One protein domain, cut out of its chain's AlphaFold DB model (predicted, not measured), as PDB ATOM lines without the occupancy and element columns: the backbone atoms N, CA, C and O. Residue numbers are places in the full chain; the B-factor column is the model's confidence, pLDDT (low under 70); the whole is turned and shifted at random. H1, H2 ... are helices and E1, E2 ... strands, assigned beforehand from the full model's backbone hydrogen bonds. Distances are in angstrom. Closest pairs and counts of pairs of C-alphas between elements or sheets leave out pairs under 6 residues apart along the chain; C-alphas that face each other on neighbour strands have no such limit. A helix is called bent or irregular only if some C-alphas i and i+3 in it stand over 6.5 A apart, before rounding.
ATOM      1  N   THR A   3     126.211 236.796  86.045       38.31
ATOM      2  CA  THR A   3     125.759 236.035  87.216       38.31
ATOM      3  C   THR A   3     126.675 234.820  87.408       38.31
ATOM      4  O   THR A   3     127.098 234.193  86.437       38.31
ATOM      5  N   LEU A   4     127.037 234.476  88.651       48.53
ATOM      6  CA  LEU A   4     127.928 233.333  88.936       48.53
ATOM      7  C   LEU A   4     127.393 231.997  88.374       48.53
ATOM      8  O   LEU A   4     128.166 231.062  88.170       48.53
ATOM      9  N   THR A   5     126.088 231.916  88.113       54.28
ATOM     10  CA  THR A   5     125.401 230.779  87.493       54.28
ATOM     11  C   THR A   5     125.844 230.553  86.041       54.28
ATOM     12  O   THR A   5     126.139 229.413  85.683       54.28
ATOM     13  N   ASP A   6     126.023 231.624  85.256       54.28
ATOM     14  CA  ASP A   6     126.529 231.589  83.867       54.28
ATOM     15  C   ASP A   6     128.000 231.159  83.771       54.28
ATOM     16  O   ASP A   6     128.459 230.653  82.744       54.28
ATOM     17  N   LEU A   7     128.778 231.381  84.837       55.34
ATOM     18  CA  LEU A   7     130.168 230.930  84.906       55.34
ATOM     19  C   LEU A   7     130.252 229.405  85.083       55.34
ATOM     20  O   LEU A   7     131.161 228.773  84.549       55.34
ATOM     21  N   GLY A   8     129.294 228.824  85.813       66.81
ATOM     22  CA  GLY A   8     129.239 227.390  86.091       66.81
ATOM     23  C   GLY A   8     128.836 226.549  84.879       66.81
ATOM     24  O   GLY A   8     129.415 225.487  84.670       66.81
ATOM     25  N   THR A   9     127.899 227.022  84.053       76.31
ATOM     26  CA  THR A   9     127.522 226.358  82.790       76.31
ATOM     27  C   THR A   9     128.673 226.378  81.788       76.31
ATOM     28  O   THR A   9     129.063 225.333  81.286       76.31
ATOM     29  N   LYS A  10     129.343 227.523  81.610       81.88
ATOM     30  CA  LYS A  10     130.520 227.619  80.724       81.88
ATOM     31  C   LYS A  10     131.718 226.798  81.186       81.88
ATOM     32  O   LYS A  10     132.541 226.400  80.363       81.88
ATOM     33  N   PHE A  11     131.899 226.606  82.493       84.44
ATOM     34  CA  PHE A  11     132.901 225.665  82.992       84.44
ATOM     35  C   PHE A  11     132.502 224.234  82.632       84.44
ATOM     36  O   PHE A  11     133.267 223.559  81.951       84.44
ATOM     37  N   ARG A  12     131.281 223.823  82.992       87.19
ATOM     38  CA  ARG A  12     130.734 222.497  82.690       87.19
ATOM     39  C   ARG A  12     130.875 222.130  81.213       87.19
ATOM     40  O   ARG A  12     131.450 221.091  80.920       87.19
ATOM     41  N   ASP A  13     130.415 222.983  80.303       88.75
ATOM     42  CA  ASP A  13     130.421 222.686  78.866       88.75
ATOM     43  C   ASP A  13     131.852 222.506  78.334       88.75
ATOM     44  O   ASP A  13     132.119 221.601  77.547       88.75
ATOM     45  N   ARG A  14     132.805 223.315  78.826       89.75
ATOM     46  CA  ARG A  14     134.232 223.174  78.488       89.75
ATOM     47  C   ARG A  14     134.834 221.878  79.024       89.75
ATOM     48  O   ARG A  14     135.647 221.273  78.330       89.75
ATOM     49  N   ILE A  15     134.459 221.467  80.237       91.31
ATOM     50  CA  ILE A  15     134.923 220.199  80.808       91.31
ATOM     51  C   ILE A  15     134.355 219.027  80.029       91.31
ATOM     52  O   ILE A  15     135.135 218.191  79.606       91.31
ATOM     53  N   ILE A  16     133.046 218.983  79.780       90.56
ATOM     54  CA  ILE A  16     132.418 217.873  79.049       90.56
ATOM     55  C   ILE A  16     132.997 217.756  77.637       90.56
ATOM     56  O   ILE A  16     133.281 216.651  77.191       90.56
ATOM     57  N   ALA A  17     133.213 218.880  76.947       91.50
ATOM     58  CA  ALA A  17     133.766 218.867  75.595       91.50
ATOM     59  C   ALA A  17     135.190 218.287  75.531       91.50
ATOM     60  O   ALA A  17     135.550 217.665  74.535       91.50
ATOM     61  N   ARG A  18     136.006 218.499  76.571       92.06
ATOM     62  CA  ARG A  18     137.401 218.031  76.619       92.06
ATOM     63  C   ARG A  18     137.568 216.677  77.312       92.06
ATOM     64  O   ARG A  18     138.453 215.917  76.944       92.06
ATOM     65  N   TYR A  19     136.740 216.412  78.310       93.06
ATOM     66  CA  TYR A  19     136.791 215.260  79.200       93.06
ATOM     67  C   TYR A  19     135.393 214.641  79.308       93.06
ATOM     68  O   TYR A  19     134.754 214.751  80.363       93.06
ATOM     69  N   PRO A  20     134.860 214.069  78.214       92.56
ATOM     70  CA  PRO A  20     133.522 213.503  78.215       92.56
ATOM     71  C   PRO A  20     133.466 212.253  79.096       92.56
ATOM     72  O   PRO A  20     134.451 211.532  79.266       92.56
ATOM     73  N   GLN A  21     132.292 211.990  79.658       89.69
ATOM     74  CA  GLN A  21     132.031 210.729  80.341       89.69
ATOM     75  C   GLN A  21     132.018 209.584  79.317       89.69
ATOM     76  O   GLN A  21     131.541 209.761  78.198       89.69
ATOM     77  N   MET A  22     132.559 208.429  79.696       87.50
ATOM     78  CA  MET A  22     132.578 207.226  78.864       87.50
ATOM     79  C   MET A  22     131.157 206.712  78.621       87.50
ATOM     80  O   MET A  22     130.363 206.617  79.560       87.50
ATOM     81  N   GLU A  23     130.866 206.339  77.376       82.19
ATOM     82  CA  GLU A  23     129.650 205.609  77.022       82.19
ATOM     83  C   GLU A  23     129.811 204.123  77.361       82.19
ATOM     84  O   GLU A  23     130.916 203.588  77.303       82.19
ATOM     85  N   GLU A  24     128.712 203.438  77.685       75.19
ATOM     86  CA  GLU A  24     128.728 202.037  78.138       75.19
ATOM     87  C   GLU A  24     129.485 201.099  77.187       75.19
ATOM     88  O   GLU A  24     130.294 200.289  77.636       75.19
ATOM     89  N   ARG A  25     129.284 201.272  75.875       76.50
ATOM     90  CA  ARG A  25     129.953 200.500  74.815       76.50
ATOM     91  C   ARG A  25     131.478 200.640  74.795       76.50
ATOM     92  O   ARG A  25     132.155 199.769  74.262       76.50
ATOM     93  N   ASP A  26     132.006 201.719  75.369       79.69
ATOM     94  CA  ASP A  26     133.435 202.033  75.364       79.69
ATOM     95  C   ASP A  26     134.129 201.649  76.683       79.69
ATOM     96  O   ASP A  26     135.358 201.755  76.789       79.69
ATOM     97  N   ILE A  27     133.367 201.228  77.704       78.62
ATOM     98  CA  ILE A  27     133.905 200.837  79.011       78.62
ATOM     99  C   ILE A  27     134.583 199.463  78.880       78.62
ATOM    100  O   ILE A  27     133.912 198.482  78.544       78.62
ATOM    101  N   PRO A  28     135.891 199.344  79.179       76.19
ATOM    102  CA  PRO A  28     136.586 198.062  79.131       76.19
ATOM    103  C   PRO A  28     135.935 197.021  80.050       76.19
ATOM    104  O   PRO A  28     135.593 197.312  81.198       76.19
ATOM    105  N   ILE A  29     135.795 195.789  79.555       72.94
ATOM    106  CA  ILE A  29     135.295 194.657  80.352       72.94
ATOM    107  C   ILE A  29     136.375 194.187  81.338       72.94
ATOM    108  O   ILE A  29     136.072 193.928  82.496       72.94
ATOM    109  N   ASN A  30     137.637 194.157  80.892       74.38
ATOM    110  CA  ASN A  30     138.804 193.801  81.699       74.38
ATOM    111  C   ASN A  30     139.800 194.963  81.691       74.38
ATOM    112  O   ASN A  30     140.238 195.397  80.623       74.38
ATOM    113  N   CYS A  31     140.147 195.472  82.870       77.25
ATOM    114  CA  CYS A  31     141.128 196.539  83.022       77.25
ATOM    115  C   CYS A  31     141.792 196.493  84.395       77.25
ATOM    116  O   CYS A  31     141.172 196.081  85.378       77.25
ATOM    117  N   ASP A  32     143.034 196.965  84.442       80.88
ATOM    118  CA  ASP A  32     143.733 197.228  85.692       80.88
ATOM    119  C   ASP A  32     143.510 198.684  86.097       80.88
ATOM    120  O   ASP A  32     143.393 199.579  85.255       80.88
ATOM    121  N   VAL A  33     143.441 198.938  87.401       84.19
ATOM    122  CA  VAL A  33     143.215 200.280  87.943       84.19
ATOM    123  C   VAL A  33     144.417 200.679  88.787       84.19
ATOM    124  O   VAL A  33     144.713 200.047  89.799       84.19
ATOM    125  N   ILE A  34     145.090 201.757  88.387       86.38
ATOM    126  CA  ILE A  34     146.259 202.298  89.087       86.38
ATOM    127  C   ILE A  34     145.851 203.592  89.785       86.38
ATOM    128  O   ILE A  34     145.379 204.535  89.152       86.38
ATOM    129  N   GLN A  35     146.016 203.658  91.107       87.12
ATOM    130  CA  GLN A  35     145.690 204.865  91.865       87.12
ATOM    131  C   GLN A  35     146.639 206.011  91.489       87.12
ATOM    132  O   GLN A  35     147.857 205.840  91.485       87.12
ATOM    133  N   VAL A  36     146.083 207.194  91.228       86.62
ATOM    134  CA  VAL A  36     146.868 208.403  90.968       86.62
ATOM    135  C   VAL A  36     147.127 209.108  92.298       86.62
ATOM    136  O   VAL A  36     146.201 209.584  92.953       86.62
ATOM    137  N   ASP A  37     148.394 209.188  92.710       87.06
ATOM    138  CA  ASP A  37     148.793 209.837  93.971       87.06
ATOM    139  C   ASP A  37     149.096 211.346  93.831       87.06
ATOM    140  O   ASP A  37     149.422 212.021  94.812       87.06
ATOM    141  N   TYR A  38     148.940 211.914  92.631       91.12
ATOM    142  CA  TYR A  38     149.106 213.349  92.391       91.12
ATOM    143  C   TYR A  38     148.110 214.186  93.208       91.12
ATOM    144  O   TYR A  38     146.906 213.935  93.192       91.12
ATOM    145  N   ARG A  39     148.615 215.203  93.927       91.06
ATOM    146  CA  ARG A  39     147.815 216.167  94.719       91.06
ATOM    147  C   ARG A  39     146.849 215.508  95.717       91.06
ATOM    148  O   ARG A  39     145.832 216.093  96.096       91.06
ATOM    149  N   ARG A  40     147.181 214.304  96.196       91.31
ATOM    150  CA  ARG A  40     146.344 213.517  97.114       91.31
ATOM    151  C   ARG A  40     145.919 214.294  98.363       91.31
ATOM    152  O   ARG A  40     144.769 214.184  98.787       91.31
ATOM    153  N   ASP A  41     146.816 215.093  98.934       93.44
ATOM    154  CA  ASP A  41     146.516 215.885 100.131       93.44
ATOM    155  C   ASP A  41     145.537 217.027  99.851       93.44
ATOM    156  O   ASP A  41     144.692 217.329 100.691       93.44
ATOM    157  N   ASP A  42     145.582 217.624  98.657       93.00
ATOM    158  CA  ASP A  42     144.614 218.641  98.250       93.00
ATOM    159  C   ASP A  42     143.233 218.034  98.001       93.00
ATOM    160  O   ASP A  42     142.225 218.611  98.412       93.00
ATOM    161  N   ILE A  43     143.182 216.837  97.415       91.50
ATOM    162  CA  ILE A  43     141.935 216.094  97.199       91.50
ATOM    163  C   ILE A  43     141.259 215.755  98.539       91.50
ATOM    164  O   ILE A  43     140.047 215.936  98.697       91.50
ATOM    165  N   LYS A  44     142.050 215.329  99.533       90.94
ATOM    166  CA  LYS A  44     141.580 214.978 100.885       90.94
ATOM    167  C   LYS A  44     141.045 216.162 101.696       90.94
ATOM    168  O   LYS A  44     140.363 215.937 102.693       90.94
ATOM    169  N   LYS A  45     141.297 217.414 101.289       90.25
ATOM    170  CA  LYS A  45     140.718 218.604 101.949       90.25
ATOM    171  C   LYS A  45     139.196 218.698 101.784       90.25
ATOM    172  O   LYS A  45     138.569 219.517 102.456       90.25
ATOM    173  N   TYR A  46     138.601 217.900 100.896       88.69
ATOM    174  CA  TYR A  46     137.175 217.917 100.586       88.69
ATOM    175  C   TYR A  46     136.509 216.593 100.974       88.69
ATOM    176  O   TYR A  46     137.050 215.516 100.742       88.69
ATOM    177  N   HIS A  47     135.298 216.675 101.533       88.00
ATOM    178  CA  HIS A  47     134.500 215.494 101.868       88.00
ATOM    179  C   HIS A  47     134.029 214.762 100.601       88.00
ATOM    180  O   HIS A  47     133.730 215.397  99.595       88.00
ATOM    181  N   VAL A  48     133.852 213.441 100.654       89.31
ATOM    182  CA  VAL A  48     133.432 212.618  99.500       89.31
ATOM    183  C   VAL A  48     132.170 213.144  98.802       89.31
ATOM    184  O   VAL A  48     132.104 213.226  97.577       89.31
ATOM    185  N   ILE A  49     131.169 213.565  99.573       86.88
ATOM    186  CA  ILE A  49     129.928 214.129  99.017       86.88
ATOM    187  C   ILE A  49     130.151 215.454  98.265       86.88
ATOM    188  O   ILE A  49     129.393 215.759  97.347       86.88
ATOM    189  N   PHE A  50     131.188 216.232  98.613       88.69
ATOM    190  CA  PHE A  50     131.575 217.422  97.850       88.69
ATOM    191  C   PHE A  50     131.946 217.009  96.428       88.69
ATOM    192  O   PHE A  50     131.388 217.540  95.468       88.69
ATOM    193  N   TRP A  51     132.838 216.021  96.306       91.50
ATOM    194  CA  TRP A  51     133.266 215.475  95.020       91.50
ATOM    195  C   TRP A  51     132.090 214.914  94.234       91.50
ATOM    196  O   TRP A  51     131.921 215.259  93.069       91.50
ATOM    197  N   HIS A  52     131.211 214.149  94.888       89.62
ATOM    198  CA  HIS A  52     130.012 213.626  94.238       89.62
ATOM    199  C   HIS A  52     129.135 214.740  93.650       89.62
ATOM    200  O   HIS A  52     128.699 214.643  92.507       89.62
ATOM    201  N   ARG A  53     128.886 215.822  94.401       87.19
ATOM    202  CA  ARG A  53     128.065 216.954  93.936       87.19
ATOM    203  C   ARG A  53     128.739 217.744  92.820       87.19
ATOM    204  O   ARG A  53     128.057 218.141  91.877       87.19
ATOM    205  N   LEU A  54     130.052 217.964  92.917       89.88
ATOM    206  CA  LEU A  54     130.833 218.600  91.859       89.88
ATOM    207  C   LEU A  54     130.721 217.792  90.561       89.88
ATOM    208  O   LEU A  54     130.318 218.335  89.535       89.88
ATOM    209  N   LEU A  55     130.997 216.490  90.626       91.12
ATOM    210  CA  LEU A  55     130.954 215.602  89.468       91.12
ATOM    211  C   LEU A  55     129.533 215.450  88.923       91.12
ATOM    212  O   LEU A  55     129.346 215.553  87.719       91.12
ATOM    213  N   LYS A  56     128.509 215.337  89.777       88.31
ATOM    214  CA  LYS A  56     127.101 215.312  89.350       88.31
ATOM    215  C   LYS A  56     126.691 216.606  88.643       88.31
ATOM    216  O   LYS A  56     125.938 216.561  87.675       88.31
ATOM    217  N   ARG A  57     127.194 217.765  89.084       86.69
ATOM    218  CA  ARG A  57     126.958 219.051  88.406       86.69
ATOM    219  C   ARG A  57     127.597 219.090  87.017       86.69
ATOM    220  O   ARG A  57     127.042 219.735  86.131       86.69
ATOM    221  N   ILE A  58     128.738 218.427  86.830       89.25
ATOM    222  CA  ILE A  58     129.431 218.355  85.540       89.25
ATOM    223  C   ILE A  58     128.752 217.310  84.637       89.25
ATOM    224  O   ILE A  58     128.261 217.655  83.566       89.25
ATOM    225  N   TYR A  59     128.636 216.070  85.105       87.12
ATOM    226  CA  TYR A  59     128.331 214.871  84.315       87.12
ATOM    227  C   TYR A  59     126.906 214.322  84.481       87.12
ATOM    228  O   TYR A  59     126.580 213.286  83.926       87.12
ATOM    229  N   GLN A  60     126.030 214.986  85.242       83.50
ATOM    230  CA  GLN A  60     124.632 214.575  85.495       83.50
ATOM    231  C   GLN A  60     124.440 213.257  86.277       83.50
ATOM    232  O   GLN A  60     123.347 213.026  86.791       83.50
ATOM    233  N   GLY A  61     125.480 212.441  86.475       83.62
ATOM    234  CA  GLY A  61     125.454 211.266  87.353       83.62
ATOM    235  C   GLY A  61     126.640 210.320  87.128       83.62
ATOM    236  O   GLY A  61     127.379 210.496  86.160       83.62
ATOM    237  N   PRO A  62     126.856 209.336  88.022       85.50
ATOM    238  CA  PRO A  62     127.949 208.375  87.887       85.50
ATOM    239  C   PRO A  62     127.740 207.429  86.696       85.50
ATOM    240  O   PRO A  62     126.603 207.122  86.340       85.50
ATOM    241  N   SER A  63     128.844 206.954  86.109       84.25
ATOM    242  CA  SER A  63     128.842 205.921  85.060       84.25
ATOM    243  C   SER A  63     128.514 204.544  85.639       84.25
ATOM    244  O   SER A  63     127.831 203.745  85.003       84.25
ATOM    245  N   GLU A  64     128.997 204.280  86.857       82.75
ATOM    246  CA  GLU A  64     128.789 203.018  87.565       82.75
ATOM    247  C   GLU A  64     128.408 203.268  89.028       82.75
ATOM    248  O   GLU A  64     128.913 204.186  89.684       82.75
ATOM    249  N   ILE A  65     127.551 202.406  89.567       81.06
ATOM    250  CA  ILE A  65     127.254 202.320  90.995       81.06
ATOM    251  C   ILE A  65     127.519 200.886  91.431       81.06
ATOM    252  O   ILE A  65     126.933 199.945  90.914       81.06
ATOM    253  N   LYS A  66     128.403 200.703  92.405       78.44
ATOM    254  CA  LYS A  66     128.587 199.410  93.059       78.44
ATOM    255  C   LYS A  66     127.492 199.251  94.103       78.44
ATOM    256  O   LYS A  66     127.376 200.108  94.980       78.44
ATOM    257  N   CYS A  67     126.744 198.158  94.039       75.75
ATOM    258  CA  CYS A  67     125.673 197.860  94.982       75.75
ATOM    259  C   CYS A  67     125.965 196.577  95.760       75.75
ATOM    260  O   CYS A  67     126.529 195.633  95.214       75.75
ATOM    261  N   GLU A  68     125.576 196.553  97.030       73.00
ATOM    262  CA  GLU A  68     125.567 195.377  97.903       73.00
ATOM    263  C   GLU A  68     124.161 194.769  97.929       73.00
ATOM    264  O   GLU A  68     123.165 195.499  97.971       73.00
ATOM    265  N   PHE A  69     124.080 193.440  97.905       69.62
ATOM    266  CA  PHE A  69     122.819 192.706  97.930       69.62
ATOM    267  C   PHE A  69     122.615 192.056  99.290       69.62
ATOM    268  O   PHE A  69     123.399 191.202  99.701       69.62
ATOM    269  N   GLN A  70     121.529 192.433  99.970       59.31
ATOM    270  CA  GLN A  70     121.243 191.990 101.340       59.31
ATOM    271  C   GLN A  70     121.184 190.461 101.497       59.31
ATOM    272  O   GLN A  70     121.549 189.954 102.551       59.31
ATOM    273  N   TYR A  71     120.768 189.728 100.459       59.44
ATOM    274  CA  TYR A  71     120.615 188.269 100.512       59.44
ATOM    275  C   TYR A  71     121.914 187.482 100.309       59.44
ATOM    276  O   TYR A  71     122.005 186.351 100.775       59.44
ATOM    277  N   TYR A  72     122.910 188.063  99.637       59.22
ATOM    278  CA  TYR A  72     124.105 187.330  99.204       59.22
ATOM    279  C   TYR A  72     125.390 187.808  99.889       59.22
ATOM    280  O   TYR A  72     126.394 187.110  99.840       59.22
ATOM    281  N   GLY A  73     125.392 188.994 100.516       62.44
ATOM    282  CA  GLY A  73     126.618 189.603 101.059       62.44
ATOM    283  C   GLY A  73     127.654 189.958  99.982       62.44
ATOM    284  O   GLY A  73     128.764 190.389 100.291       62.44
ATOM    285  N   GLU A  74     127.291 189.786  98.711       73.38
ATOM    286  CA  GLU A  74     128.111 190.061  97.545       73.38
ATOM    287  C   GLU A  74     127.790 191.444  96.979       73.38
ATOM    288  O   GLU A  74     126.695 192.001  97.145       73.38
ATOM    289  N   THR A  75     128.776 192.020  96.296       70.88
ATOM    290  CA  THR A  75     128.653 193.337  95.675       70.88
ATOM    291  C   THR A  75     128.826 193.236  94.173       70.88
ATOM    292  O   THR A  75     129.866 192.749  93.729       70.88
ATOM    293  N   PHE A  76     127.891 193.793  93.408       73.25
ATOM    294  CA  PHE A  76     127.961 193.809  91.948       73.25
ATOM    295  C   PHE A  76     127.906 195.243  91.409       73.25
ATOM    296  O   PHE A  76     127.259 196.112  92.011       73.25
ATOM    297  N   PRO A  77     128.609 195.536  90.304       71.19
ATOM    298  CA  PRO A  77     128.542 196.833  89.656       71.19
ATOM    299  C   PRO A  77     127.292 196.947  88.773       71.19
ATOM    300  O   PRO A  77     126.996 196.076  87.956       71.19
ATOM    301  N   PHE A  78     126.583 198.060  88.928       74.12
ATOM    302  CA  PHE A  78     125.478 198.492  88.084       74.12
ATOM    303  C   PHE A  78     125.986 199.577  87.134       74.12
ATOM    304  O   PHE A  78     126.612 200.548  87.574       74.12
ATOM    305  N   ARG A  79     125.691 199.433  85.844       76.25
ATOM    306  CA  ARG A  79     125.997 200.404  84.789       76.25
ATOM    307  C   ARG A  79     124.730 201.088  84.326       76.25
ATOM    308  O   ARG A  79     123.671 200.476  84.259       76.25
ATOM    309  N   LYS A  80     124.832 202.381  84.034       66.19
ATOM    310  CA  LYS A  80     123.708 203.140  83.502       66.19
ATOM    311  C   LYS A  80     123.697 203.038  81.980       66.19
ATOM    312  O   LYS A  80     124.644 203.486  81.339       66.19
ATOM    313  N   THR A  81     122.612 202.513  81.415       60.09
ATOM    314  CA  THR A  81     122.440 202.450  79.959       60.09
ATOM    315  C   THR A  81     122.034 203.829  79.410       60.09
ATOM    316  O   THR A  81     121.081 204.434  79.921       60.09
ATOM    317  N   PRO A  82     122.715 204.361  78.377       54.34
ATOM    318  CA  PRO A  82     122.398 205.678  77.813       54.34
ATOM    319  C   PRO A  82     120.997 205.761  77.189       54.34
ATOM    320  O   PRO A  82     120.377 206.820  77.194       54.34
ATOM    321  N   GLU A  83     120.500 204.648  76.648       51.91
ATOM    322  CA  GLU A  83     119.311 204.613  75.784       51.91
ATOM    323  C   GLU A  83     117.992 204.566  76.561       51.91
ATOM    324  O   GLU A  83     116.963 205.026  76.071       51.91
ATOM    325  N   THR A  84     118.008 204.028  77.784       52.09
ATOM    326  CA  THR A  84     116.785 203.822  78.578       52.09
ATOM    327  C   THR A  84     116.849 204.431  79.971       52.09
ATOM    328  O   THR A  84     115.870 204.356  80.710       52.09
ATOM    329  N   ASN A  85     117.992 205.022  80.347       57.03
ATOM    330  CA  ASN A  85     118.277 205.469  81.711       57.03
ATOM    331  C   ASN A  85     118.202 204.336  82.759       57.03
ATOM    332  O   ASN A  85     118.279 204.604  83.958       57.03
ATOM    333  N   LYS A  86     118.066 203.074  82.321       65.12
ATOM    334  CA  LYS A  86     117.964 201.903  83.190       65.12
ATOM    335  C   LYS A  86     119.345 201.453  83.638       65.12
ATOM    336  O   LYS A  86     120.316 201.534  82.881       65.12
ATOM    337  N   TRP A  87     119.405 200.949  84.862       67.88
ATOM    338  CA  TRP A  87     120.600 200.335  85.416       67.88
ATOM    339  C   TRP A  87     120.647 198.851  85.051       67.88
ATOM    340  O   TRP A  87     119.712 198.118  85.360       67.88
ATOM    341  N   THR A  88     121.732 198.413  84.421       70.06
ATOM    342  CA  THR A  88     122.016 197.008  84.108       70.06
ATOM    343  C   THR A  88     123.093 196.492  85.051       70.06
ATOM    344  O   THR A  88     124.061 197.196  85.351       70.06
ATOM    345  N   VAL A  89     122.935 195.272  85.562       71.50
ATOM    346  CA  VAL A  89     123.976 194.660  86.396       71.50
ATOM    347  C   VAL A  89     124.971 193.933  85.512       71.50
ATOM    348  O   VAL A  89     124.587 193.163  84.636       71.50
ATOM    349  N   VAL A  90     126.259 194.168  85.740       70.75
ATOM    350  CA  VAL A  90     127.318 193.529  84.959       70.75
ATOM    351  C   VAL A  90     127.639 192.164  85.564       70.75
ATOM    352  O   VAL A  90     128.017 192.080  86.731       70.75
ATOM    353  N   GLY A  91     127.532 191.107  84.756       68.12
ATOM    354  CA  GLY A  91     127.996 189.764  85.121       68.12
ATOM    355  C   GLY A  91     127.055 188.942  86.011       68.12
ATOM    356  O   GLY A  91     127.538 188.037  86.684       68.12
ATOM    357  N   LEU A  92     125.748 189.239  86.032       67.62
ATOM    358  CA  LEU A  92     124.740 188.436  86.741       67.62
ATOM    359  C   LEU A  92     123.970 187.484  85.815       67.62
ATOM    360  O   LEU A  92     123.823 187.743  84.624       67.62
ATOM    361  N   ASP A  93     123.446 186.412  86.414       70.12
ATOM    362  CA  ASP A  93     122.458 185.505  85.820       70.12
ATOM    363  C   ASP A  93     121.093 186.203  85.629       70.12
ATOM    364  O   ASP A  93     120.707 187.071  86.423       70.12
ATOM    365  N   GLU A  94     120.345 185.812  84.592       71.44
ATOM    366  CA  GLU A  94     119.057 186.411  84.197       71.44
ATOM    367  C   GLU A  94     118.019 186.360  85.332       71.44
ATOM    368  O   GLU A  94     117.197 187.269  85.479       71.44
ATOM    369  N   SER A  95     118.099 185.337  86.190       72.06
ATOM    370  CA  SER A  95     117.221 185.152  87.349       72.06
ATOM    371  C   SER A  95     117.323 186.287  88.380       72.06
ATOM    372  O   SER A  95     116.312 186.752  88.909       72.06
ATOM    373  N   LEU A  96     118.536 186.786  88.636       70.62
ATOM    374  CA  LEU A  96     118.796 187.824  89.635       70.62
ATOM    375  C   LEU A  96     118.404 189.208  89.106       70.62
ATOM    376  O   LEU A  96     117.886 190.036  89.855       70.62
ATOM    377  N   ALA A  97     118.589 189.437  87.802       70.56
ATOM    378  CA  ALA A  97     118.097 190.630  87.118       70.56
ATOM    379  C   ALA A  97     116.562 190.713  87.176       70.56
ATOM    380  O   ALA A  97     116.024 191.751  87.563       70.56
ATOM    381  N   ALA A  98     115.868 189.601  86.904       73.50
ATOM    382  CA  ALA A  98     114.413 189.516  87.029       73.50
ATOM    383  C   ALA A  98     113.935 189.791  88.468       73.50
ATOM    384  O   ALA A  98     112.969 190.527  88.661       73.50
ATOM    385  N   GLY A  99     114.645 189.284  89.486       73.88
ATOM    386  CA  GLY A  99     114.335 189.554  90.896       73.88
ATOM    387  C   GLY A  99     114.497 191.028  91.301       73.88
ATOM    388  O   GLY A  99     113.727 191.538  92.117       73.88
ATOM    389  N   ILE A 100     115.462 191.751  90.718       71.25
ATOM    390  CA  ILE A 100     115.611 193.203  90.924       71.25
ATOM    391  C   ILE A 100     114.460 193.959  90.248       71.25
ATOM    392  O   ILE A 100     113.868 194.845  90.865       71.25
ATOM    393  N   GLU A 101     114.120 193.610  89.002       72.38
ATOM    394  CA  GLU A 101     113.018 194.245  88.262       72.38
ATOM    395  C   GLU A 101     111.656 194.010  88.929       72.38
ATOM    396  O   GLU A 101     110.834 194.924  88.997       72.38
ATOM    397  N   ALA A 102     111.442 192.817  89.488       75.19
ATOM    398  CA  ALA A 102     110.258 192.474  90.270       75.19
ATOM    399  C   ALA A 102     110.222 193.152  91.657       75.19
ATOM    400  O   ALA A 102     109.194 193.123  92.335       75.19
ATOM    401  N   GLY A 103     111.321 193.782  92.091       72.12
ATOM    402  CA  GLY A 103     111.446 194.420  93.405       72.12
ATOM    403  C   GLY A 103     111.629 193.443  94.572       72.12
ATOM    404  O   GLY A 103     111.575 193.865  95.732       72.12
ATOM    405  N   GLU A 104     111.856 192.162  94.277       76.56
ATOM    406  CA  GLU A 104     112.135 191.099  95.250       76.56
ATOM    407  C   GLU A 104     113.540 191.254  95.846       76.56
ATOM    408  O   GLU A 104     113.761 191.008  97.032       76.56
ATOM    409  N   ILE A 105     114.487 191.732  95.034       68.50
ATOM    410  CA  ILE A 105     115.875 191.967  95.425       68.50
ATOM    411  C   ILE A 105     116.150 193.470  95.457       68.50
ATOM    412  O   ILE A 105     116.010 194.169  94.454       68.50
ATOM    413  N   ARG A 106     116.601 193.977  96.611       70.19
ATOM    414  CA  ARG A 106     116.899 195.402  96.805       70.19
ATOM    415  C   ARG A 106     118.406 195.664  96.824       70.19
ATOM    416  O   ARG A 106     119.054 195.356  97.827       70.19
ATOM    417  N   PRO A 107     118.979 196.237  95.752       70.94
ATOM    418  CA  PRO A 107     120.378 196.637  95.752       70.94
ATOM    419  C   PRO A 107     120.586 197.881  96.623       70.94
ATOM    420  O   PRO A 107     119.834 198.853  96.536       70.94
ATOM    421  N   SER A 108     121.638 197.871  97.437       71.94
ATOM    422  CA  SER A 108     122.051 199.014  98.254       71.94
ATOM    423  C   SER A 108     123.311 199.658  97.665       71.94
ATOM    424  O   SER A 108     124.365 199.020  97.669       71.94
ATOM    425  N   PRO A 109     123.255 200.899  97.148       77.94
ATOM    426  CA  PRO A 109     124.430 201.593  96.624       77.94
ATOM    427  C   PRO A 109     125.518 201.769  97.691       77.94
ATOM    428  O   PRO A 109     125.324 202.475  98.680       77.94
ATOM    429  N   VAL A 110     126.693 201.180  97.469       80.31
ATOM    430  CA  VAL A 110     127.835 201.268  98.395       80.31
ATOM    431  C   VAL A 110     128.946 202.171  97.890       80.31
ATOM    432  O   VAL A 110     129.581 202.835  98.701       80.31
ATOM    433  N   ASN A 111     129.178 202.241  96.578       84.81
ATOM    434  CA  ASN A 111     130.160 203.148  95.980       84.81
ATOM    435  C   ASN A 111     129.689 203.638  94.607       84.81
ATOM    436  O   ASN A 111     128.877 202.984  93.958       84.81
ATOM    437  N   TRP A 112     130.219 204.763  94.142       91.31
ATOM    438  CA  TRP A 112     129.950 205.310  92.812       91.31
ATOM    439  C   TRP A 112     131.254 205.545  92.059       91.31
ATOM    440  O   TRP A 112     132.298 205.767  92.674       91.31
ATOM    441  N   LYS A 113     131.189 205.526  90.725       92.00
ATOM    442  CA  LYS A 113     132.318 205.827  89.841       92.00
ATOM    443  C   LYS A 113     131.881 206.669  88.648       92.00
ATOM    444  O   LYS A 113     130.826 206.445  88.056       92.00
ATOM    445  N   TYR A 114     132.727 207.613  88.273       92.38
ATOM    446  CA  TYR A 114     132.679 208.351  87.020       92.38
ATOM    447  C   TYR A 114     133.868 207.898  86.181       92.38
ATOM    448  O   TYR A 114     135.005 207.972  86.642       92.38
ATOM    449  N   LEU A 115     133.596 207.429  84.968       92.00
ATOM    450  CA  LEU A 115     134.618 207.027  84.006       92.00
ATOM    451  C   LEU A 115     134.719 208.120  82.952       92.00
ATOM    452  O   LEU A 115     133.747 208.386  82.246       92.00
ATOM    453  N   ILE A 116     135.868 208.780  82.885       92.94
ATOM    454  CA  ILE A 116     136.083 209.985  82.087       92.94
ATOM    455  C   ILE A 116     137.134 209.704  81.022       92.94
ATOM    456  O   ILE A 116     138.239 209.261  81.334       92.94
ATOM    457  N   LYS A 117     136.798 209.986  79.763       91.31
ATOM    458  CA  LYS A 117     137.719 209.865  78.636       91.31
ATOM    459  C   LYS A 117     138.685 211.046  78.631       91.31
ATOM    460  O   LYS A 117     138.257 212.200  78.665       91.31
ATOM    461  N   LEU A 118     139.978 210.760  78.560       90.31
ATOM    462  CA  LEU A 118     141.024 211.763  78.399       90.31
ATOM    463  C   LEU A 118     141.293 212.023  76.905       90.31
ATOM    464  O   LEU A 118     141.104 211.114  76.090       90.31
ATOM    465  N   PRO A 119     141.739 213.234  76.520       86.56
ATOM    466  CA  PRO A 119     142.117 213.542  75.139       86.56
ATOM    467  C   PRO A 119     143.172 212.595  74.547       86.56
ATOM    468  O   PRO A 119     143.112 212.295  73.356       86.56
ATOM    469  N   SER A 120     144.080 212.081  75.377       84.00
ATOM    470  CA  SER A 120     145.097 211.084  75.034       84.00
ATOM    471  C   SER A 120     144.522 209.724  74.639       84.00
ATOM    472  O   SER A 120     145.244 208.894  74.097       84.00
ATOM    473  N   GLY A 121     143.234 209.478  74.898       82.56
ATOM    474  CA  GLY A 121     142.595 208.172  74.748       82.56
ATOM    475  C   GLY A 121     142.583 207.340  76.034       82.56
ATOM    476  O   GLY A 121     141.859 206.344  76.089       82.56
ATOM    477  N   GLY A 122     143.305 207.776  77.073       85.81
ATOM    478  CA  GLY A 122     143.263 207.179  78.407       85.81
ATOM    479  C   GLY A 122     141.916 207.377  79.111       85.81
ATOM    480  O   GLY A 122     141.051 208.139  78.665       85.81
ATOM    481  N   ILE A 123     141.728 206.689  80.239       89.56
ATOM    482  CA  ILE A 123     140.504 206.774  81.045       89.56
ATOM    483  C   ILE A 123     140.878 207.105  82.489       89.56
ATOM    484  O   ILE A 123     141.634 206.372  83.131       89.56
ATOM    485  N   ALA A 124     140.290 208.178  83.011       91.81
ATOM    486  CA  ALA A 124     140.333 208.518  84.424       91.81
ATOM    487  C   ALA A 124     139.071 207.999  85.126       91.81
ATOM    488  O   ALA A 124     137.945 208.319  84.742       91.81
ATOM    489  N   GLU A 125     139.257 207.215  86.180       93.06
ATOM    490  CA  GLU A 125     138.205 206.777  87.091       93.06
ATOM    491  C   GLU A 125     138.217 207.665  88.342       93.06
ATOM    492  O   GLU A 125     139.239 207.822  89.008       93.06
ATOM    493  N   LEU A 126     137.065 208.251  88.663       95.19
ATOM    494  CA  LEU A 126     136.849 209.064  89.855       95.19
ATOM    495  C   LEU A 126     135.725 208.425  90.640       95.19
ATOM    496  O   LEU A 126     134.589 208.371  90.167       95.19
ATOM    497  N   GLY A 127     136.018 207.945  91.837       93.69
ATOM    498  CA  GLY A 127     135.060 207.115  92.539       93.69
ATOM    499  C   GLY A 127     135.230 207.102  94.035       93.69
ATOM    500  O   GLY A 127     136.025 207.843  94.621       93.69
ATOM    501  N   THR A 128     134.435 206.242  94.652       92.81
ATOM    502  CA  THR A 128     134.484 205.991  96.083       92.81
ATOM    503  C   THR A 128     134.828 204.559  96.417       92.81
ATOM    504  O   THR A 128     134.527 203.626  95.675       92.81
ATOM    505  N   ARG A 129     135.473 204.389  97.567       88.44
ATOM    506  CA  ARG A 129     135.691 203.087  98.194       88.44
ATOM    507  C   ARG A 129     135.326 203.140  99.672       88.44
ATOM    508  O   ARG A 129     135.007 204.207 100.207       88.44
ATOM    509  N   ASP A 130     135.349 201.971 100.304       85.06
ATOM    510  CA  ASP A 130     135.081 201.808 101.734       85.06
ATOM    511  C   ASP A 130     133.710 202.385 102.138       85.06
ATOM    512  O   ASP A 130     133.579 203.095 103.131       85.06
ATOM    513  N   ARG A 131     132.680 202.101 101.324       81.81
ATOM    514  CA  ARG A 131     131.282 202.538 101.509       81.81
ATOM    515  C   ARG A 131     131.112 204.064 101.485       81.81
ATOM    516  O   ARG A 131     130.549 204.650 102.404       81.81
ATOM    517  N   ASN A 132     131.592 204.719 100.423       86.00
ATOM    518  CA  ASN A 132     131.542 206.182 100.247       86.00
ATOM    519  C   ASN A 132     132.320 207.011 101.287       86.00
ATOM    520  O   ASN A 132     132.069 208.212 101.417       86.00
ATOM    521  N   THR A 133     133.271 206.414 102.005       85.88
ATOM    522  CA  THR A 133     134.075 207.134 103.011       85.88
ATOM    523  C   THR A 133     135.367 207.707 102.437       85.88
ATOM    524  O   THR A 133     135.858 208.726 102.925       85.88
ATOM    525  N   VAL A 134     135.885 207.119 101.355       89.88
ATOM    526  CA  VAL A 134     137.115 207.563 100.693       89.88
ATOM    527  C   VAL A 134     136.832 207.871  99.231       89.88
ATOM    528  O   VAL A 134     136.306 207.027  98.510       89.88
ATOM    529  N   PHE A 135     137.214 209.067  98.787       94.19
ATOM    530  CA  PHE A 135     137.248 209.439  97.375       94.19
ATOM    531  C   PHE A 135     138.637 209.154  96.802       94.19
ATOM    532  O   PHE A 135     139.645 209.412  97.469       94.19
ATOM    533  N   TYR A 136     138.694 208.638  95.580       93.75
ATOM    534  CA  TYR A 136     139.940 208.392  94.868       93.75
ATOM    535  C   TYR A 136     139.834 208.805  93.402       93.75
ATOM    536  O   TYR A 136     138.745 208.907  92.833       93.75
ATOM    537  N   ILE A 137     141.005 209.020  92.809       93.69
ATOM    538  CA  ILE A 137     141.197 209.182  91.373       93.69
ATOM    539  C   ILE A 137     142.208 208.124  90.947       93.69
ATOM    540  O   ILE A 137     143.221 207.908  91.621       93.69
ATOM    541  N   SER A 138     141.916 207.431  89.862       91.81
ATOM    542  CA  SER A 138     142.756 206.371  89.326       91.81
ATOM    543  C   SER A 138     142.769 206.401  87.809       91.81
ATOM    544  O   SER A 138     141.822 206.860  87.174       91.81
ATOM    545  N   LYS A 139     143.833 205.859  87.234       89.31
ATOM    546  CA  LYS A 139     143.953 205.574  85.813       89.31
ATOM    547  C   LYS A 139     143.458 204.162  85.542       89.31
ATOM    548  O   LYS A 139     143.815 203.236  86.270       89.31
ATOM    549  N   VAL A 140     142.671 203.996  84.488       85.94
ATOM    550  CA  VAL A 140     142.286 202.675  83.984       85.94
ATOM    551  C   VAL A 140     143.247 202.287  82.861       85.94
ATOM    552  O   VAL A 140     143.333 202.978  81.847       85.94
ATOM    553  N   VAL A 141     143.971 201.186  83.049       80.19
ATOM    554  CA  VAL A 141     144.957 200.651  82.105       80.19
ATOM    555  C   VAL A 141     144.339 199.490  81.333       80.19
ATOM    556  O   VAL A 141     143.766 198.563  81.912       80.19
ATOM    557  N   ARG A 142     144.425 199.556  80.001       74.75
ATOM    558  CA  ARG A 142     143.964 198.487  79.109       74.75
ATOM    559  C   ARG A 142     145.100 197.479  78.896       74.75
ATOM    560  O   ARG A 142     146.227 197.922  78.695       74.75
ATOM    561  N   PRO A 143     144.819 196.163  78.834       66.62
ATOM    562  CA  PRO A 143     145.852 195.131  78.670       66.62
ATOM    563  C   PRO A 143     146.752 195.314  77.433       66.62
ATOM    564  O   PRO A 143     147.880 194.834  77.406       66.62
ATOM    565  N   GLU A 144     146.249 195.998  76.402       64.88
ATOM    566  CA  GLU A 144     146.892 196.155  75.091       64.88
ATOM    567  C   GLU A 144     147.719 197.451  74.954       64.88
ATOM    568  O   GLU A 144     148.350 197.670  73.921       64.88
ATOM    569  N   ILE A 145     147.731 198.320  75.974       61.06
ATOM    570  CA  ILE A 145     148.369 199.645  75.935       61.06
ATOM    571  C   ILE A 145     149.440 199.729  77.030       61.06
ATOM    572  O   ILE A 145     149.171 199.454  78.197       61.06
ATOM    573  N   SER A 146     150.674 200.100  76.664       55.25
ATOM    574  CA  SER A 146     151.798 200.152  77.610       55.25
ATOM    575  C   SER A 146     151.569 201.177  78.732       55.25
ATOM    576  O   SER A 146     151.106 202.283  78.459       55.25
ATOM    577  N   GLU A 147     152.019 200.865  79.954       55.97
ATOM    578  CA  GLU A 147     151.948 201.721  81.159       55.97
ATOM    579  C   GLU A 147     152.497 203.154  80.982       55.97
ATOM    580  O   GLU A 147     152.184 204.039  81.777       55.97
ATOM    581  N   LYS A 148     153.304 203.406  79.943       52.94
ATOM    582  CA  LYS A 148     154.011 204.674  79.689       52.94
ATOM    583  C   LYS A 148     153.159 205.793  79.072       52.94
ATOM    584  O   LYS A 148     153.723 206.757  78.559       52.94
ATOM    585  N   GLU A 149     151.834 205.693  79.093       56.62
ATOM    586  CA  GLU A 149     150.981 206.802  78.656       56.62
ATOM    587  C   GLU A 149     151.067 208.007  79.607       56.62
ATOM    588  O   GLU A 149     151.009 207.869  80.830       56.62
ATOM    589  N   ASP A 150     151.180 209.182  78.995       58.47
ATOM    590  CA  ASP A 150     151.515 210.484  79.567       58.47
ATOM    591  C   ASP A 150     150.635 210.886  80.772       58.47
ATOM    592  O   ASP A 150     149.455 211.215  80.635       58.47
ATOM    593  N   ASN A 151     151.223 210.899  81.975       70.19
ATOM    594  CA  ASN A 151     150.575 211.331  83.230       70.19
ATOM    595  C   ASN A 151     150.223 212.841  83.210       70.19
ATOM    596  O   ASN A 151     149.500 213.363  84.060       70.19
ATOM    597  N   GLU A 152     150.723 213.587  82.223       83.31
ATOM    598  CA  GLU A 152     150.506 215.028  82.117       83.31
ATOM    599  C   GLU A 152     149.027 215.397  81.889       83.31
ATOM    600  O   GLU A 152     148.555 216.428  82.367       83.31
ATOM    601  N   GLU A 153     148.249 214.573  81.183       85.62
ATOM    602  CA  GLU A 153     146.831 214.881  80.958       85.62
ATOM    603  C   GLU A 153     145.946 214.603  82.173       85.62
ATOM    604  O   GLU A 153     145.015 215.368  82.445       85.62
ATOM    605  N   GLU A 154     146.255 213.545  82.921       86.44
ATOM    606  CA  GLU A 154     145.584 213.201  84.178       86.44
ATOM    607  C   GLU A 154     145.823 214.284  85.225       86.44
ATOM    608  O   GLU A 154     144.878 214.790  85.830       86.44
ATOM    609  N   THR A 155     147.079 214.703  85.383       91.00
ATOM    610  CA  THR A 155     147.452 215.794  86.292       91.00
ATOM    611  C   THR A 155     146.756 217.103  85.916       91.00
ATOM    612  O   THR A 155     146.143 217.726  86.783       91.00
ATOM    613  N   LYS A 156     146.712 217.464  84.622       92.62
ATOM    614  CA  LYS A 156     145.935 218.619  84.127       92.62
ATOM    615  C   LYS A 156     144.450 218.510  84.465       92.62
ATOM    616  O   LYS A 156     143.843 219.499  84.871       92.62
ATOM    617  N   PHE A 157     143.846 217.335  84.292       93.06
ATOM    618  CA  PHE A 157     142.437 217.132  84.624       93.06
ATOM    619  C   PHE A 157     142.180 217.286  86.131       93.06
ATOM    620  O   PHE A 157     141.246 217.987  86.528       93.06
ATOM    621  N   ILE A 158     143.043 216.703  86.968       93.75
ATOM    622  CA  ILE A 158     142.984 216.827  88.430       93.75
ATOM    623  C   ILE A 158     143.119 218.291  88.860       93.75
ATOM    624  O   ILE A 158     142.330 218.754  89.687       93.75
ATOM    625  N   ASP A 159     144.061 219.038  88.284       95.69
ATOM    626  CA  ASP A 159     144.259 220.454  88.600       95.69
ATOM    627  C   ASP A 159     143.027 221.290  88.245       95.69
ATOM    628  O   ASP A 159     142.558 222.078  89.065       95.69
ATOM    629  N   ILE A 160     142.417 221.044  87.083       94.44
ATOM    630  CA  ILE A 160     141.184 221.726  86.677       94.44
ATOM    631  C   ILE A 160     140.025 221.432  87.648       94.44
ATOM    632  O   ILE A 160     139.260 222.339  87.998       94.44
ATOM    633  N   LEU A 161     139.881 220.184  88.105       93.19
ATOM    634  CA  LEU A 161     138.869 219.821  89.101       93.19
ATOM    635  C   LEU A 161     139.136 220.482  90.457       93.19
ATOM    636  O   LEU A 161     138.195 220.948  91.105       93.19
ATOM    637  N   LEU A 162     140.397 220.543  90.888       94.19
ATOM    638  CA  LEU A 162     140.797 221.194  92.135       94.19
ATOM    639  C   LEU A 162     140.579 222.708  92.086       94.19
ATOM    640  O   LEU A 162     140.112 223.285  93.069       94.19
ATOM    641  N   ASP A 163     140.869 223.358  90.963       93.19
ATOM    642  CA  ASP A 163     140.627 224.790  90.775       93.19
ATOM    643  C   ASP A 163     139.138 225.117  90.890       93.19
ATOM    644  O   ASP A 163     138.738 226.048  91.601       93.19
ATOM    645  N   GLU A 164     138.290 224.300  90.269       91.00
ATOM    646  CA  GLU A 164     136.845 224.453  90.369       91.00
ATOM    647  C   GLU A 164     136.330 224.150  91.786       91.00
ATOM    648  O   GLU A 164     135.502 224.893  92.324       91.00
ATOM    649  N   ALA A 165     136.865 223.115  92.442       90.12
ATOM    650  CA  ALA A 165     136.559 222.802  93.834       90.12
ATOM    651  C   ALA A 165     136.929 223.967  94.770       90.12
ATOM    652  O   ALA A 165     136.147 224.346  95.648       90.12
ATOM    653  N   ASN A 166     138.097 224.582  94.569       89.94
ATOM    654  CA  ASN A 166     138.547 225.765  95.300       89.94
ATOM    655  C   ASN A 166     137.621 226.959  95.070       89.94
ATOM    656  O   ASN A 166     137.168 227.574  96.041       89.94
ATOM    657  N   ARG A 167     137.281 227.251  93.810       88.81
ATOM    658  CA  ARG A 167     136.370 228.342  93.446       88.81
ATOM    659  C   ARG A 167     135.009 228.189  94.122       88.81
ATOM    660  O   ARG A 167     134.475 229.150  94.678       88.81
ATOM    661  N   LEU A 168     134.449 226.982  94.101       84.44
ATOM    662  CA  LEU A 168     133.122 226.698  94.651       84.44
ATOM    663  C   LEU A 168     133.105 226.654  96.181       84.44
ATOM    664  O   LEU A 168     132.108 227.063  96.783       84.44
ATOM    665  N   ARG A 169     134.206 226.225  96.810       82.81
ATOM    666  CA  ARG A 169     134.399 226.313  98.263       82.81
ATOM    667  C   ARG A 169     134.459 227.765  98.730       82.81
ATOM    668  O   ARG A 169     133.726 228.124  99.644       82.81
ATOM    669  N   LEU A 170     135.281 228.601  98.089       80.44
ATOM    670  CA  LEU A 170     135.407 230.027  98.426       80.44
ATOM    671  C   LEU A 170     134.095 230.791  98.202       80.44
ATOM    672  O   LEU A 170     133.769 231.692  98.967       80.44
ATOM    673  N   GLY A 171     133.319 230.401  97.189       71.56
ATOM    674  CA  GLY A 171     131.995 230.964  96.924       71.56
ATOM    675  C   GLY A 171     130.863 230.423  97.809       71.56
ATOM    676  O   GLY A 171     129.722 230.832  97.610       71.56
ATOM    677  N   GLY A 172     131.130 229.475  98.720       70.81
ATOM    678  CA  GLY A 172     130.122 228.861  99.596       70.81
ATOM    679  C   GLY A 172     129.027 228.062  98.873       70.81
ATOM    680  O   GLY A 172     127.985 227.788  99.463       70.81
ATOM    681  N   GLN A 173     129.225 227.705  97.598       65.81
ATOM    682  CA  GLN A 173     128.148 227.231  96.716       65.81
ATOM    683  C   GLN A 173     127.845 225.735  96.813       65.81
ATOM    684  O   GLN A 173     126.774 225.317  96.383       65.81
ATOM    685  N   LEU A 174     128.783 224.915  97.294       63.34
ATOM    686  CA  LEU A 174     128.684 223.457  97.132       63.34
ATOM    687  C   LEU A 174     128.724 222.642  98.412       63.34
ATOM    688  O   LEU A 174     128.421 221.446  98.362       63.34
ATOM    689  N   PHE A 175     129.070 223.250  99.549       68.94
ATOM    690  CA  PHE A 175     129.203 222.465 100.764       68.94
ATOM    691  C   PHE A 175     129.091 223.266 102.050       68.94
ATOM    692  O   PHE A 175     130.046 223.881 102.521       68.94
ATOM    693  N   ASN A 176     127.918 223.157 102.664       71.75
ATOM    694  CA  ASN A 176     127.793 223.203 104.109       71.75
ATOM    695  C   ASN A 176     126.639 222.272 104.523       71.75
ATOM    696  O   ASN A 176     125.518 222.748 104.714       71.75
ATOM    697  N   PRO A 177     126.884 220.948 104.630       71.19
ATOM    698  CA  PRO A 177     125.841 219.970 104.938       71.19
ATOM    699  C   PRO A 177     125.122 220.283 106.237       71.19
ATOM    700  O   PRO A 177     123.930 220.054 106.335       71.19
ATOM    701  N   LEU A 178     125.829 220.855 107.214       71.12
ATOM    702  CA  LEU A 178     125.225 221.265 108.472       71.12
ATOM    703  C   LEU A 178     124.229 222.412 108.268       71.12
ATOM    704  O   LEU A 178     123.142 222.382 108.833       71.12
ATOM    705  N   ASN A 179     124.568 223.417 107.461       74.94
ATOM    706  CA  ASN A 179     123.641 224.505 107.145       74.94
ATOM    707  C   ASN A 179     122.468 224.027 106.286       74.94
ATOM    708  O   ASN A 179     121.352 224.474 106.514       74.94
ATOM    709  N   GLU A 180     122.699 223.136 105.322       74.81
ATOM    710  CA  GLU A 180     121.627 222.527 104.521       74.81
ATOM    711  C   GLU A 180     120.691 221.695 105.398       74.81
ATOM    712  O   GLU A 180     119.482 221.906 105.372       74.81
TER     713      GLU A 180
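Overview. This is residues 3 to 180 of the 436 residues of an uncharacterized protein of Syntrophobacterales bacterium CG03_land_8_20_14_0_80_58_14 (UniProt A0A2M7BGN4). One strongly twisted antiparallel sheet of seven strands runs through the domain, with the strand E5 bent where its two parts meet: E1, E7 and E6 lie to one side with helices H3 and H5 over one face, and E2, E3 and E4 reach to the other side, with short H4 at that far end. H1 packs by its last turns on the end of H3, about perpendicular to it. The printed part has 178 residues, with six named helices and seven named strands in the order H1 E1 H2 H3 E2 E3 E4 H4 E5 E6 E7 H5 H6; the sheet's order is E1 E7 E6 E5 E2 E3 E4. The class is mixed, helices and strands; the whole is compact, with a radius of gyration of the C-alphas of 17.2 A and spans of 49 by 47 by 31 A.

Along the chain. The sheet holds E1, residues 32 to 35; E7, 134 to 141, 21.3 A; E6, 123 to 129, 18.2 A; E5, 107 to 117, 27.7 A; E2, 64 to 69; E3, 75 to 80; and E4, 87 to 89. The helices are H1, 4 to 18, 21.8 A, from C-alpha 4 at (127.928, 233.333, 88.936); H2, 40 to 43; H3, 48 to 59, 16.2 A; H4, 94 to 101; H5, 151 to 170, 28.5 A, ending at C-alpha 170 (135.407, 230.027, 98.426); and H6, 177 to 180.

Arrangement. E5 bends by 70 degrees at residue 110 and pairs with E2 over residues 107 to 113, N 66 and O 111 at 2.8 A, and with E6 over 113 to 117, N 114 and O 126 at 2.8 A. E5 E6 E7 and E2 E3 E4 are meanders, each strand the antiparallel neighbour of the one before; N 138 and O 125 are 2.8 A apart, N 65 and O 78 2.9 A, and N 79 and O 88 2.8 A. Edge strand E1 pairs with E7, N 34 and O 139 at 2.9 A. H3 and H5 lie on the same face, two layers, at heights of 9.8 A and 11.5 A over the sheet. They are close but not clearly touching, C-alphas of Leu 54 and Ala 165 closest at 7.4 A. H1 touches H3 with residues 12 to 16 alone, C-alphas of Arg 12 and Ile 58 closest at 5.2 A. H2 and H4 only graze the sheet; H6 is apart from H5. Every O i to N i+4 pair is within hydrogen-bond range in H1, H3, H4 and H5; H2 and H6 are too short for one.

Size, cuts and confidence. The C-alphas farthest apart, of Thr 3 and Ser 95, are 51.6 A apart. The printed part has no cut; the link from H1 to E1 is long. Mean pLDDT of the printed part is 79.4, under 70 for instance at residues 3 to 8, 80 to 87 and 143 to 150.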